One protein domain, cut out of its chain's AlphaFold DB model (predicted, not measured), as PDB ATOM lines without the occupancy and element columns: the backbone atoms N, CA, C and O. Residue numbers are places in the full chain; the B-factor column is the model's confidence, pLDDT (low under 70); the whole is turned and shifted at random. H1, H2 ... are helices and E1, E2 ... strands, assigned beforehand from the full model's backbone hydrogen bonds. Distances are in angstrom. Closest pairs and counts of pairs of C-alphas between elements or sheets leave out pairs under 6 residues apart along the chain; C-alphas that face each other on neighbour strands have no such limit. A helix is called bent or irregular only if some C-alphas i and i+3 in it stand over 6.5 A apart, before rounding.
ATOM      1  N   LYS A   3     131.537 186.885 146.821       85.69
ATOM      2  CA  LYS A   3     131.534 185.416 146.852       85.69
ATOM      3  C   LYS A   3     130.369 184.848 147.673       85.69
ATOM      4  O   LYS A   3     129.680 183.947 147.210       85.69
ATOM      5  N   THR A   4     130.146 185.375 148.879       84.44
ATOM      6  CA  THR A   4     129.065 184.922 149.771       84.44
ATOM      7  C   THR A   4     127.705 185.080 149.107       84.44
ATOM      8  O   THR A   4     126.866 184.199 149.238       84.44
ATOM      9  N   TYR A   5     127.507 186.171 148.363       87.81
ATOM     10  CA  TYR A   5     126.298 186.368 147.576       87.81
ATOM     11  C   TYR A   5     126.188 185.319 146.462       87.81
ATOM     12  O   TYR A   5     125.175 184.640 146.378       87.81
ATOM     13  N   LEU A   6     127.245 185.093 145.672       88.19
ATOM     14  CA  LEU A   6     127.239 184.085 144.600       88.19
ATOM     15  C   LEU A   6     126.944 182.663 145.111       88.19
ATOM     16  O   LEU A   6     126.240 181.909 144.445       88.19
ATOM     17  N   ARG A   7     127.435 182.297 146.302       88.12
ATOM     18  CA  ARG A   7     127.141 181.001 146.944       88.12
ATOM     19  C   ARG A   7     125.673 180.794 147.308       88.12
ATOM     20  O   ARG A   7     125.267 179.651 147.472       88.12
ATOM     21  N   GLN A   8     124.865 181.851 147.386       90.88
ATOM     22  CA  GLN A   8     123.415 181.711 147.574       90.88
ATOM     23  C   GLN A   8     122.713 181.175 146.317       90.88
ATOM     24  O   GLN A   8     121.603 180.668 146.421       90.88
ATOM     25  N   TYR A   9     123.356 181.265 145.146       92.19
ATOM     26  CA  TYR A   9     122.749 180.938 143.851       92.19
ATOM     27  C   TYR A   9     123.408 179.753 143.135       92.19
ATOM     28  O   TYR A   9     122.909 179.315 142.103       92.19
ATOM     29  N   THR A  10     124.529 179.231 143.635       89.94
ATOM     30  CA  THR A  10     125.211 178.084 143.021       89.94
ATOM     31  C   THR A  10     126.086 177.336 144.023       89.94
ATOM     32  O   THR A  10     126.695 177.941 144.906       89.94
ATOM     33  N   GLN A  11     126.160 176.013 143.850       88.69
ATOM     34  CA  GLN A  11     127.072 175.123 144.573       88.69
ATOM     35  C   GLN A  11     128.305 174.730 143.743       88.69
ATOM     36  O   GLN A  11     129.247 174.160 144.286       88.69
ATOM     37  N   GLU A  12     128.352 175.108 142.462       93.12
ATOM     38  CA  GLU A  12     129.458 174.795 141.545       93.12
ATOM     39  C   GLU A  12     130.762 175.490 141.952       93.12
ATOM     40  O   GLU A  12     130.695 176.567 142.547       93.12
ATOM     41  N   PRO A  13     131.952 174.963 141.630       91.62
ATOM     42  CA  PRO A  13     133.220 175.604 141.982       91.62
ATOM     43  C   PRO A  13     133.307 177.080 141.545       91.62
ATOM     44  O   PRO A  13     132.955 177.422 140.416       91.62
ATOM     45  N   ILE A  14     133.810 177.967 142.417       93.50
ATOM     46  CA  ILE A  14     134.116 179.365 142.052       93.50
ATOM     47  C   ILE A  14     135.592 179.494 141.700       93.50
ATOM     48  O   ILE A  14     136.460 179.221 142.528       93.50
ATOM     49  N   ALA A  15     135.869 180.022 140.510       94.19
ATOM     50  CA  ALA A  15     137.180 180.536 140.146       94.19
ATOM     51  C   ALA A  15     137.194 182.067 140.272       94.19
ATOM     52  O   ALA A  15     136.389 182.759 139.650       94.19
ATOM     53  N   ILE A  16     138.114 182.599 141.073       94.25
ATOM     54  CA  ILE A  16     138.390 184.035 141.179       94.25
ATOM     55  C   ILE A  16     139.728 184.288 140.499       94.25
ATOM     56  O   ILE A  16     140.707 183.643 140.851       94.25
ATOM     57  N   VAL A  17     139.788 185.225 139.553       94.56
ATOM     58  CA  VAL A  17     141.043 185.603 138.885       94.56
ATOM     59  C   VAL A  17     141.524 186.946 139.421       94.56
ATOM     60  O   VAL A  17     140.751 187.904 139.463       94.56
ATOM     61  N   ILE A  18     142.794 187.031 139.815       94.88
ATOM     62  CA  ILE A  18     143.450 188.287 140.205       94.88
ATOM     63  C   ILE A  18     144.821 188.410 139.544       94.88
ATOM     64  O   ILE A  18     145.455 187.406 139.237       94.88
ATOM     65  N   GLY A  19     145.320 189.634 139.378       93.56
ATOM     66  CA  GLY A  19     146.725 189.852 139.025       93.56
ATOM     67  C   GLY A  19     147.652 189.551 140.204       93.56
ATOM     68  O   GLY A  19     147.320 189.852 141.352       93.56
ATOM     69  N   ALA A  20     148.841 189.011 139.929       94.81
ATOM     70  CA  ALA A  20     149.833 188.689 140.957       94.81
ATOM     71  C   ALA A  20     150.251 189.898 141.813       94.81
ATOM     72  O   ALA A  20     150.529 189.741 142.998       94.81
ATOM     73  N   SER A  21     150.196 191.117 141.263       92.31
ATOM     74  CA  SER A  21     150.438 192.371 141.996       92.31
ATOM     75  C   SER A  21     149.418 192.670 143.099       92.31
ATOM     76  O   SER A  21     149.596 193.604 143.880       92.31
ATOM     77  N   HIS A  22     148.322 191.915 143.176       93.69
ATOM     78  CA  HIS A  22     147.320 192.054 144.229       93.69
ATOM     79  C   HIS A  22     147.472 191.027 145.350       93.69
ATOM     80  O   HIS A  22     146.761 191.150 146.347       93.69
ATOM     81  N   LEU A  23     148.397 190.066 145.242       94.38
ATOM     82  CA  LEU A  23     148.600 189.054 146.282       94.38
ATOM     83  C   LEU A  23     148.987 189.676 147.627       94.38
ATOM     84  O   LEU A  23     148.371 189.331 148.630       94.38
ATOM     85  N   ASP A  24     149.884 190.666 147.654       92.88
ATOM     86  CA  ASP A  24     150.227 191.386 148.893       92.88
ATOM     87  C   ASP A  24     148.989 191.939 149.601       92.88
ATOM     88  O   ASP A  24     148.844 191.826 150.813       92.88
ATOM     89  N   ARG A  25     148.041 192.482 148.831       92.50
ATOM     90  CA  ARG A  25     146.806 193.062 149.376       92.50
ATOM     91  C   ARG A  25     145.845 192.004 149.907       92.50
ATOM     92  O   ARG A  25     145.050 192.316 150.785       92.50
ATOM     93  N   VAL A  26     145.877 190.786 149.365       93.81
ATOM     94  CA  VAL A  26     145.071 189.662 149.869       93.81
ATOM     95  C   VAL A  26     145.597 189.197 151.228       93.81
ATOM     96  O   VAL A  26     144.795 188.843 152.088       93.81
ATOM     97  N   PHE A  27     146.914 189.250 151.440       93.50
ATOM     98  CA  PHE A  27     147.582 188.831 152.678       93.50
ATOM     99  C   PHE A  27     147.894 189.992 153.645       93.50
ATOM    100  O   PHE A  27     148.587 189.800 154.641       93.50
ATOM    101  N   ASP A  28     147.370 191.188 153.378       92.50
ATOM    102  CA  ASP A  28     147.515 192.366 154.233       92.50
ATOM    103  C   ASP A  28     146.523 192.301 155.403       92.50
ATOM    104  O   ASP A  28     145.318 192.502 155.235       92.50
ATOM    105  N   GLU A  29     147.033 192.048 156.610       91.69
ATOM    106  CA  GLU A  29     146.235 191.952 157.839       91.69
ATOM    107  C   GLU A  29     145.374 193.192 158.101       91.69
ATOM    108  O   GLU A  29     144.273 193.088 158.649       91.69
ATOM    109  N   THR A  30     145.825 194.375 157.671       92.88
ATOM    110  CA  THR A  30     145.103 195.624 157.932       92.88
ATOM    111  C   THR A  30     143.751 195.692 157.224       92.88
ATOM    112  O   THR A  30     142.876 196.438 157.663       92.88
ATOM    113  N   ARG A  31     143.547 194.869 156.185       90.31
ATOM    114  CA  ARG A  31     142.290 194.735 155.432       90.31
ATOM    115  C   ARG A  31     141.195 193.994 156.194       90.31
ATOM    116  O   ARG A  31     140.041 194.060 155.782       90.31
ATOM    117  N   TYR A  32     141.547 193.287 157.265       92.50
ATOM    118  CA  TYR A  32     140.648 192.371 157.965       92.50
ATOM    119  C   TYR A  32     140.386 192.773 159.420       92.50
ATOM    120  O   TYR A  32     139.859 191.972 160.184       92.50
ATOM    121  N   LYS A  33     140.728 194.009 159.809       92.31
ATOM    122  CA  LYS A  33     140.570 194.515 161.186       92.31
ATOM    123  C   LYS A  33     139.129 194.477 161.704       92.31
ATOM    124  O   LYS A  33     138.930 194.357 162.905       92.31
ATOM    125  N   ASP A  34     138.151 194.548 160.804       92.81
ATOM    126  CA  ASP A  34     136.727 194.533 161.152       92.81
ATOM    127  C   ASP A  34     136.164 193.110 161.339       92.81
ATOM    128  O   ASP A  34     134.995 192.943 161.686       92.81
ATOM    129  N   LEU A  35     136.967 192.067 161.088       92.44
ATOM    130  CA  LEU A  35     136.579 190.671 161.285       92.44
ATOM    131  C   LEU A  35     137.073 190.166 162.641       92.44
ATOM    132  O   LEU A  35     138.241 190.334 162.985       92.44
ATOM    133  N   SER A  36     136.205 189.467 163.371       92.31
ATOM    134  CA  SER A  36     136.524 188.892 164.684       92.31
ATOM    135  C   SER A  36     137.756 187.979 164.679       92.31
ATOM    136  O   SER A  36     138.559 188.023 165.604       92.31
ATOM    137  N   GLY A  37     137.923 187.168 163.633       91.94
ATOM    138  CA  GLY A  37     139.072 186.290 163.416       91.94
ATOM    139  C   GLY A  37     140.109 186.865 162.448       91.94
ATOM    140  O   GLY A  37     140.948 186.119 161.938       91.94
ATOM    141  N   GLY A  38     140.041 188.168 162.159       93.94
ATOM    142  CA  GLY A  38     141.021 188.886 161.354       93.94
ATOM    143  C   GLY A  38     141.259 188.275 159.971       93.94
ATOM    144  O   GLY A  38     140.339 187.823 159.282       93.94
ATOM    145  N   LEU A  39     142.528 188.259 159.560       92.94
ATOM    146  CA  LEU A  39     142.955 187.769 158.249       92.94
ATOM    147  C   LEU A  39     142.612 186.295 158.020       92.94
ATOM    148  O   LEU A  39     142.193 185.939 156.922       92.94
ATOM    149  N   LEU A  40     142.728 185.442 159.039       92.62
ATOM    150  CA  LEU A  40     142.414 184.017 158.903       92.62
ATOM    151  C   LEU A  40     140.927 183.782 158.627       92.62
ATOM    152  O   LEU A  40     140.587 182.970 157.767       92.62
ATOM    153  N   GLU A  41     140.040 184.525 159.294       93.50
ATOM    154  CA  GLU A  41     138.605 184.492 158.991       93.50
ATOM    155  C   GLU A  41     138.338 184.943 157.548       93.50
ATOM    156  O   GLU A  41     137.568 184.308 156.821       93.50
ATOM    157  N   GLY A  42     138.993 186.022 157.113       92.69
ATOM    158  CA  GLY A  42     138.872 186.547 155.757       92.69
ATOM    159  C   GLY A  42     139.334 185.560 154.686       92.69
ATOM    160  O   GLY A  42     138.591 185.282 153.741       92.69
ATOM    161  N   LEU A  43     140.530 184.992 154.852       93.00
ATOM    162  CA  LEU A  43     141.099 184.018 153.924       93.00
ATOM    163  C   LEU A  43     140.311 182.710 153.909       93.00
ATOM    164  O   LEU A  43     140.040 182.207 152.827       93.00
ATOM    165  N   GLY A  44     139.872 182.197 155.061       91.44
ATOM    166  CA  GLY A  44     139.042 180.990 155.119       91.44
ATOM    167  C   GLY A  44     137.694 181.169 154.412       91.44
ATOM    168  O   GLY A  44     137.226 180.269 153.719       91.44
ATOM    169  N   LYS A  45     137.089 182.361 154.510       89.94
ATOM    170  CA  LYS A  45     135.874 182.698 153.749       89.94
ATOM    171  C   LYS A  45     136.146 182.879 152.260       89.94
ATOM    172  O   LYS A  45     135.268 182.567 151.458       89.94
ATOM    173  N   LEU A  46     137.304 183.408 151.868       91.62
ATOM    174  CA  LEU A  46     137.667 183.624 150.464       91.62
ATOM    175  C   LEU A  46     138.025 182.303 149.768       91.62
ATOM    176  O   LEU A  46     137.450 181.978 148.731       91.62
ATOM    177  N   LEU A  47     138.918 181.534 150.379       91.56
ATOM    178  CA  LEU A  47     139.517 180.292 149.900       91.56
ATOM    179  C   LEU A  47     138.954 179.113 150.705       91.56
ATOM    180  O   LEU A  47     139.678 178.445 151.437       91.56
ATOM    181  N   ASP A  48     137.649 178.867 150.606       87.38
ATOM    182  CA  ASP A  48     137.076 177.613 151.110       87.38
ATOM    183  C   ASP A  48     137.341 176.465 150.117       87.38
ATOM    184  O   ASP A  48     137.925 176.665 149.049       87.38
ATOM    185  N   ALA A  49     136.914 175.250 150.464       82.06
ATOM    186  CA  ALA A  49     137.201 174.042 149.686       82.06
ATOM    187  C   ALA A  49     136.702 174.089 148.225       82.06
ATOM    188  O   ALA A  49     137.300 173.457 147.359       82.06
ATOM    189  N   ASN A  50     135.650 174.867 147.933       89.94
ATOM    190  CA  ASN A  50     135.041 174.960 146.598       89.94
ATOM    191  C   ASN A  50     135.374 176.276 145.877       89.94
ATOM    192  O   ASN A  50     134.700 176.644 144.910       89.94
ATOM    193  N   THR A  51     136.408 176.988 146.330       93.25
ATOM    194  CA  THR A  51     136.866 178.226 145.698       93.25
ATOM    195  C   THR A  51     138.351 178.169 145.398       93.25
ATOM    196  O   THR A  51     139.164 177.837 146.258       93.25
ATOM    197  N   LYS A  52     138.706 178.551 144.173       95.25
ATOM    198  CA  LYS A  52     140.090 178.674 143.726       95.25
ATOM    199  C   LYS A  52     140.392 180.106 143.327       95.25
ATOM    200  O   LYS A  52     139.610 180.748 142.625       95.25
ATOM    201  N   LEU A  53     141.548 180.585 143.755       96.06
ATOM    202  CA  LEU A  53     142.140 181.839 143.338       96.06
ATOM    203  C   LEU A  53     143.186 181.555 142.266       96.06
ATOM    204  O   LEU A  53     144.235 180.978 142.537       96.06
ATOM    205  N   TYR A  54     142.887 181.973 141.050       96.50
ATOM    206  CA  TYR A  54     143.791 181.926 139.920       96.50
ATOM    207  C   TYR A  54     144.550 183.244 139.822       96.50
ATOM    208  O   TYR A  54     143.966 184.327 139.747       96.50
ATOM    209  N   VAL A  55     145.869 183.147 139.835       96.75
ATOM    210  CA  VAL A  55     146.767 184.291 139.821       96.75
ATOM    211  C   VAL A  55     147.305 184.463 138.412       96.75
ATOM    212  O   VAL A  55     148.090 183.646 137.940       96.75
ATOM    213  N   TYR A  56     146.877 185.533 137.754       95.56
ATOM    214  CA  TYR A  56     147.395 185.943 136.460       95.56
ATOM    215  C   TYR A  56     148.765 186.622 136.621       95.56
ATOM    216  O   TYR A  56     148.907 187.470 137.517       95.56
ATOM    217  N   PRO A  57     149.765 186.300 135.779       94.75
ATOM    218  CA  PRO A  57     151.086 186.901 135.858       94.75
ATOM    219  C   PRO A  57     151.020 188.424 135.777       94.75
ATOM    220  O   PRO A  57     150.345 188.998 134.924       94.75
ATOM    221  N   HIS A  58     151.745 189.095 136.663       93.75
ATOM    222  CA  HIS A  58     151.950 190.531 136.579       93.75
ATOM    223  C   HIS A  58     153.346 190.798 136.028       93.75
ATOM    224  O   HIS A  58     154.345 190.676 136.744       93.75
ATOM    225  N   LYS A  59     153.401 191.128 134.737       92.62
ATOM    226  CA  LYS A  59     154.642 191.368 134.007       92.62
ATOM    227  C   LYS A  59     154.943 192.857 133.915       92.62
ATOM    228  O   LYS A  59     154.087 193.660 133.554       92.62
ATOM    229  N   THR A  60     156.187 193.197 134.204       90.69
ATOM    230  CA  THR A  60     156.800 194.500 133.943       90.69
ATOM    231  C   THR A  60     158.001 194.290 133.023       90.69
ATOM    232  O   THR A  60     158.393 193.150 132.779       90.69
ATOM    233  N   GLU A  61     158.629 195.371 132.567       88.69
ATOM    234  CA  GLU A  61     159.869 195.303 131.775       88.69
ATOM    235  C   GLU A  61     161.011 194.560 132.494       88.69
ATOM    236  O   GLU A  61     161.876 193.974 131.854       88.69
ATOM    237  N   MET A  62     161.027 194.575 133.833       88.81
ATOM    238  CA  MET A  62     162.136 194.029 134.629       88.81
ATOM    239  C   MET A  62     161.822 192.685 135.283       88.81
ATOM    240  O   MET A  62     162.716 191.868 135.488       88.81
ATOM    241  N   VAL A  63     160.570 192.470 135.685       90.38
ATOM    242  CA  VAL A  63     160.186 191.317 136.503       90.38
ATOM    243  C   VAL A  63     158.812 190.791 136.129       90.38
ATOM    244  O   VAL A  63     157.907 191.548 135.771       90.38
ATOM    245  N   CYS A  64     158.658 189.481 136.295       91.62
ATOM    246  CA  CYS A  64     157.377 188.809 136.268       91.62
ATOM    247  C   CYS A  64     157.009 188.240 137.640       91.62
ATOM    248  O   CYS A  64     157.646 187.312 138.151       91.62
ATOM    249  N   VAL A  65     155.941 188.778 138.223       93.25
ATOM    250  CA  VAL A  65     155.381 188.283 139.480       93.25
ATOM    251  C   VAL A  65     154.282 187.271 139.171       93.25
ATOM    252  O   VAL A  65     153.409 187.512 138.342       93.25
ATOM    253  N   THR A  66     154.325 186.133 139.850       94.31
ATOM    254  CA  THR A  66     153.383 185.010 139.730       94.31
ATOM    255  C   THR A  66     153.061 184.486 141.132       94.31
ATOM    256  O   THR A  66     153.715 184.880 142.100       94.31
ATOM    257  N   ALA A  67     152.121 183.551 141.283       92.94
ATOM    258  CA  ALA A  67     151.924 182.886 142.577       92.94
ATOM    259  C   ALA A  67     153.146 182.040 142.984       92.94
ATOM    260  O   ALA A  67     153.339 181.714 144.161       92.94
ATOM    261  N   LYS A  68     153.986 181.635 142.028       91.00
ATOM    262  CA  LYS A  68     155.245 180.932 142.311       91.00
ATOM    263  C   LYS A  68     156.351 181.858 142.812       91.00
ATOM    264  O   LYS A  68     157.038 181.471 143.749       91.00
ATOM    265  N   SER A  69     156.506 183.042 142.221       91.12
ATOM    266  CA  SER A  69     157.544 184.015 142.605       91.12
ATOM    267  C   SER A  69     157.122 184.966 143.728       91.12
ATOM    268  O   SER A  69     157.955 185.711 144.235       91.12
ATOM    269  N   PHE A  70     155.851 184.943 144.133       92.75
ATOM    270  CA  PHE A  70     155.358 185.706 145.273       92.75
ATOM    271  C   PHE A  70     155.845 185.124 146.607       92.75
ATOM    272  O   PHE A  70     155.632 183.942 146.898       92.75
ATOM    273  N   PHE A  71     156.436 185.982 147.442       91.31
ATOM    274  CA  PHE A  71     156.883 185.650 148.792       91.31
ATOM    275  C   PHE A  71     156.160 186.552 149.801       91.31
ATOM    276  O   PHE A  71     156.496 187.732 149.891       91.31
ATOM    277  N   PRO A  72     155.178 186.032 150.559       92.62
ATOM    278  CA  PRO A  72     154.506 186.819 151.588       92.62
ATOM    279  C   PRO A  72     155.452 187.118 152.759       92.62
ATOM    280  O   PRO A  72     156.521 186.513 152.898       92.62
ATOM    281  N   ALA A  73     155.020 188.004 153.660       92.00
ATOM    282  CA  ALA A  73     155.733 188.280 154.903       92.00
ATOM    283  C   ALA A  73     156.027 186.983 155.699       92.00
ATOM    284  O   ALA A  73     155.216 186.051 155.665       92.00
ATOM    285  N   PRO A  74     157.140 186.900 156.461       93.94
ATOM    286  CA  PRO A  74     157.577 185.650 157.093       93.94
ATOM    287  C   PRO A  74     156.511 184.945 157.944       93.94
ATOM    288  O   PRO A  74     156.371 183.728 157.867       93.94
ATOM    289  N   HIS A  75     155.717 185.708 158.697       91.56
ATOM    290  CA  HIS A  75     154.639 185.189 159.545       91.56
ATOM    291  C   HIS A  75     153.430 184.660 158.742       91.56
ATOM    292  O   HIS A  75     152.686 183.820 159.240       91.56
ATOM    293  N   MET A  76     153.264 185.080 157.481       92.88
ATOM    294  CA  MET A  76     152.209 184.625 156.564       92.88
ATOM    295  C   MET A  76     152.633 183.453 155.671       92.88
ATOM    296  O   MET A  76     151.798 182.855 154.988       92.88
ATOM    297  N   ARG A  77     153.921 183.089 155.676       94.31
ATOM    298  CA  ARG A  77     154.488 182.056 154.799       94.31
ATOM    299  C   ARG A  77     153.728 180.734 154.876       94.31
ATOM    300  O   ARG A  77     153.361 180.190 153.841       94.31
ATOM    301  N   HIS A  78     153.473 180.233 156.082       94.88
ATOM    302  CA  HIS A  78     152.818 178.934 156.265       94.88
ATOM    303  C   HIS A  78     151.356 178.936 155.811       94.88
ATOM    304  O   HIS A  78     150.900 177.958 155.225       94.88
ATOM    305  N   ILE A  79     150.647 180.048 156.015       94.31
ATOM    306  CA  ILE A  79     149.258 180.211 155.568       94.31
ATOM    307  C   ILE A  79     149.201 180.199 154.037       94.31
ATOM    308  O   ILE A  79     148.400 179.480 153.447       94.31
ATOM    309  N   TYR A  80     150.090 180.945 153.379       95.31
ATOM    310  CA  TYR A  80     150.177 180.948 151.920       95.31
ATOM    311  C   TYR A  80     150.532 179.569 151.351       95.31
ATOM    312  O   TYR A  80     149.889 179.106 150.408       95.31
ATOM    313  N   THR A  81     151.525 178.897 151.944       95.44
ATOM    314  CA  THR A  81     151.923 177.540 151.551       95.44
ATOM    315  C   THR A  81     150.752 176.566 151.661       95.44
ATOM    316  O   THR A  81     150.496 175.851 150.700       95.44
ATOM    317  N   HIS A  82     149.987 176.602 152.757       95.12
ATOM    318  CA  HIS A  82     148.807 175.753 152.941       95.12
ATOM    319  C   HIS A  82     147.793 175.903 151.796       95.12
ATOM    320  O   HIS A  82     147.394 174.918 151.176       95.12
ATOM    321  N   PHE A  83     147.419 177.140 151.447       95.56
ATOM    322  CA  PHE A  83     146.473 177.384 150.354       95.56
ATOM    323  C   PHE A  83     147.020 176.977 148.977       95.56
ATOM    324  O   PHE A  83     146.253 176.558 148.105       95.56
ATOM    325  N   LYS A  84     148.335 177.079 148.758       94.94
ATOM    326  CA  LYS A  84     148.968 176.599 147.524       94.94
ATOM    327  C   LYS A  84     149.000 175.079 147.433       94.94
ATOM    328  O   LYS A  84     148.652 174.539 146.387       94.94
ATOM    329  N   GLU A  85     149.402 174.396 148.501       95.19
ATOM    330  CA  GLU A  85     149.477 172.930 148.549       95.19
ATOM    331  C   GLU A  85     148.094 172.296 148.371       95.19
ATOM    332  O   GLU A  85     147.948 171.322 147.635       95.19
ATOM    333  N   ASN A  86     147.051 172.931 148.910       94.50
ATOM    334  CA  ASN A  86     145.663 172.512 148.715       94.50
ATOM    335  C   ASN A  86     145.077 172.890 147.343       94.50
ATOM    336  O   ASN A  86     143.884 172.704 147.110       94.50
ATOM    337  N   SER A  87     145.876 173.440 146.422       94.12
ATOM    338  CA  SER A  87     145.416 173.889 145.098       94.12
ATOM    339  C   SER A  87     144.271 174.915 145.148       94.12
ATOM    340  O   SER A  87     143.436 174.976 144.242       94.12
ATOM    341  N   GLN A  88     144.229 175.721 146.212       95.62
ATOM    342  CA  GLN A  88     143.284 176.828 146.372       95.62
ATOM    343  C   GLN A  88     143.860 178.133 145.820       95.62
ATOM    344  O   GLN A  88     143.101 179.006 145.417       95.62
ATOM    345  N   ILE A  89     145.189 178.257 145.752       96.38
ATOM    346  CA  ILE A  89     145.886 179.308 145.002       96.38
ATOM    347  C   ILE A  89     146.642 178.650 143.851       96.38
ATOM    348  O   ILE A  89     147.581 177.880 144.065       96.38
ATOM    349  N   CYS A  90     146.235 178.963 142.626       95.31
ATOM    350  CA  CYS A  90     146.781 178.396 141.402       95.31
ATOM    351  C   CYS A  90     147.378 179.491 140.520       95.31
ATOM    352  O   CYS A  90     146.836 180.587 140.410       95.31
ATOM    353  N   ASP A  91     148.485 179.178 139.860       93.81
ATOM    354  CA  ASP A  91     149.098 180.060 138.870       93.81
ATOM    355  C   ASP A  91     148.391 179.889 137.520       93.81
ATOM    356  O   ASP A  91     148.147 178.753 137.100       93.81
ATOM    357  N   ILE A  92     148.082 180.987 136.834       92.44
ATOM    358  CA  ILE A  92     147.800 180.945 135.399       92.44
ATOM    359  C   ILE A  92     149.158 181.033 134.701       92.44
ATOM    360  O   ILE A  92     149.843 182.048 134.781       92.44
ATOM    361  N   VAL A  93     149.565 179.948 134.045       83.81
ATOM    362  CA  VAL A  93     150.849 179.881 133.331       83.81
ATOM    363  C   VAL A  93     150.859 180.882 132.170       83.81
ATOM    364  O   VAL A  93     149.808 181.194 131.620       83.81
ATOM    365  N   GLY A  94     152.051 181.350 131.786       80.38
ATOM    366  CA  GLY A  94     152.236 182.112 130.547       80.38
ATOM    367  C   GLY A  94     152.814 183.504 130.749       80.38
ATOM    368  O   GLY A  94     152.341 184.453 130.142       80.38
ATOM    369  N   CYS A  95     153.848 183.676 131.581       82.69
ATOM    370  CA  CYS A  95     154.455 185.005 131.683       82.69
ATOM    371  C   CYS A  95     155.196 185.447 130.408       82.69
ATOM    372  O   CYS A  95     155.322 186.640 130.126       82.69
ATOM    373  N   GLU A  96     155.673 184.494 129.612       81.00
ATOM    374  CA  GLU A  96     156.222 184.781 128.285       81.00
ATOM    375  C   GLU A  96     155.141 185.360 127.365       81.00
ATOM    376  O   GLU A  96     155.379 186.378 126.720       81.00
ATOM    377  N   GLU A  97     153.938 184.783 127.417       83.50
ATOM    378  CA  GLU A  97     152.752 185.188 126.651       83.50
ATOM    379  C   GLU A  97     152.062 186.439 127.216       83.50
ATOM    380  O   GLU A  97     151.353 187.137 126.496       83.50
ATOM    381  N   ALA A  98     152.269 186.751 128.497       84.06
ATOM    382  CA  ALA A  98     151.709 187.940 129.117       84.06
ATOM    383  C   ALA A  98     152.327 189.211 128.514       84.06
ATOM    384  O   ALA A  98     153.552 189.348 128.399       84.06
TER     385      ALA A  98
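Overview. This is residues 3 to 98 of the 139 residues of an uncharacterized protein of Proteobacteria bacterium (UniProt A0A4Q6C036). Picture a small parallel sheet of three strands, with H2, H4 and H5 gathered on one side of it and H3 beyond them at the far end of H4. The sheet is only loosely covered, since H2 and H5 just graze it; H1 lies at one end of the long axis, and the loop around residues 60 to 62 reaches to the other. The 96 printed residues include five named helices and three named strands, in the order H1 E1 H2 H3 H4 E2 H5 E3; the sheet's order is E1 E2 E3, and the class is mixed, helices and strands. The whole is compact, with a radius of gyration of the C-alphas of 13.9 A and spans of 40 by 31 by 21 A.

Arrangement. Start at H1, residues 3 to 7, which only just is on the sheet, with 5 pairs of C-alphas within 10 A, and only grazes it. Go on to edge strand E1, residues 14 to 19, parallel to inner strand E2, residues 51 to 56, at 25 degrees; look for N 16 and O 52, 2.8 A apart. Between them come H2, residues 20 to 26, H3, residues 29 to 32, and H4, residues 38 to 46: a strand-helix-strand unit, two parallel neighbour strands with helices between. H2 only grazes the sheet; its closest C-alpha pair with E2 is Ala 20 and Val 55, 5.5 A. H3 and H4 touch only at the corner, closest at the C-alphas of Tyr 32 and Gly 38, 4.9 A. H5, residues 74 to 85, is near H4 and only grazes the sheet. It links E2 to edge strand E3, residues 89 to 91, in a second such unit with a right-handed crossover. E2 and E3 are parallel at 32 degrees, with N 90 and O 53 2.8 A apart. Every O i to N i+4 pair is within hydrogen-bond range in H1 and H4, 6 of 8 in H5 and 1 of 3 in H2, where 3 of 4 O i to N i+3 pairs are; H3 is too short for an i+4 pair.

Along the chain. Find C-alpha 3 at (131.534, 185.416, 146.852), where H1 begins. E1 runs 16.7 A, H2 10.2 A, H4 12.6 A, E2 16.0 A and H5 17.3 A. H5 is irregular, C-alphas 75 and 78 being 7.3 A apart; H2 only just is, with 7.0 A from 21 to 24. E3 ends at C-alpha 91, (149.098, 180.060, 138.870).

Size, cuts and confidence. The C-alphas farthest apart are those of Gln 8 and Met 62, 42.6 A. The link from E2 to H5 is long; within it residues 58 to 59 pair antiparallel with 64 to 65. The printed part has no cut, and no printed residue is under 70 in pLDDT.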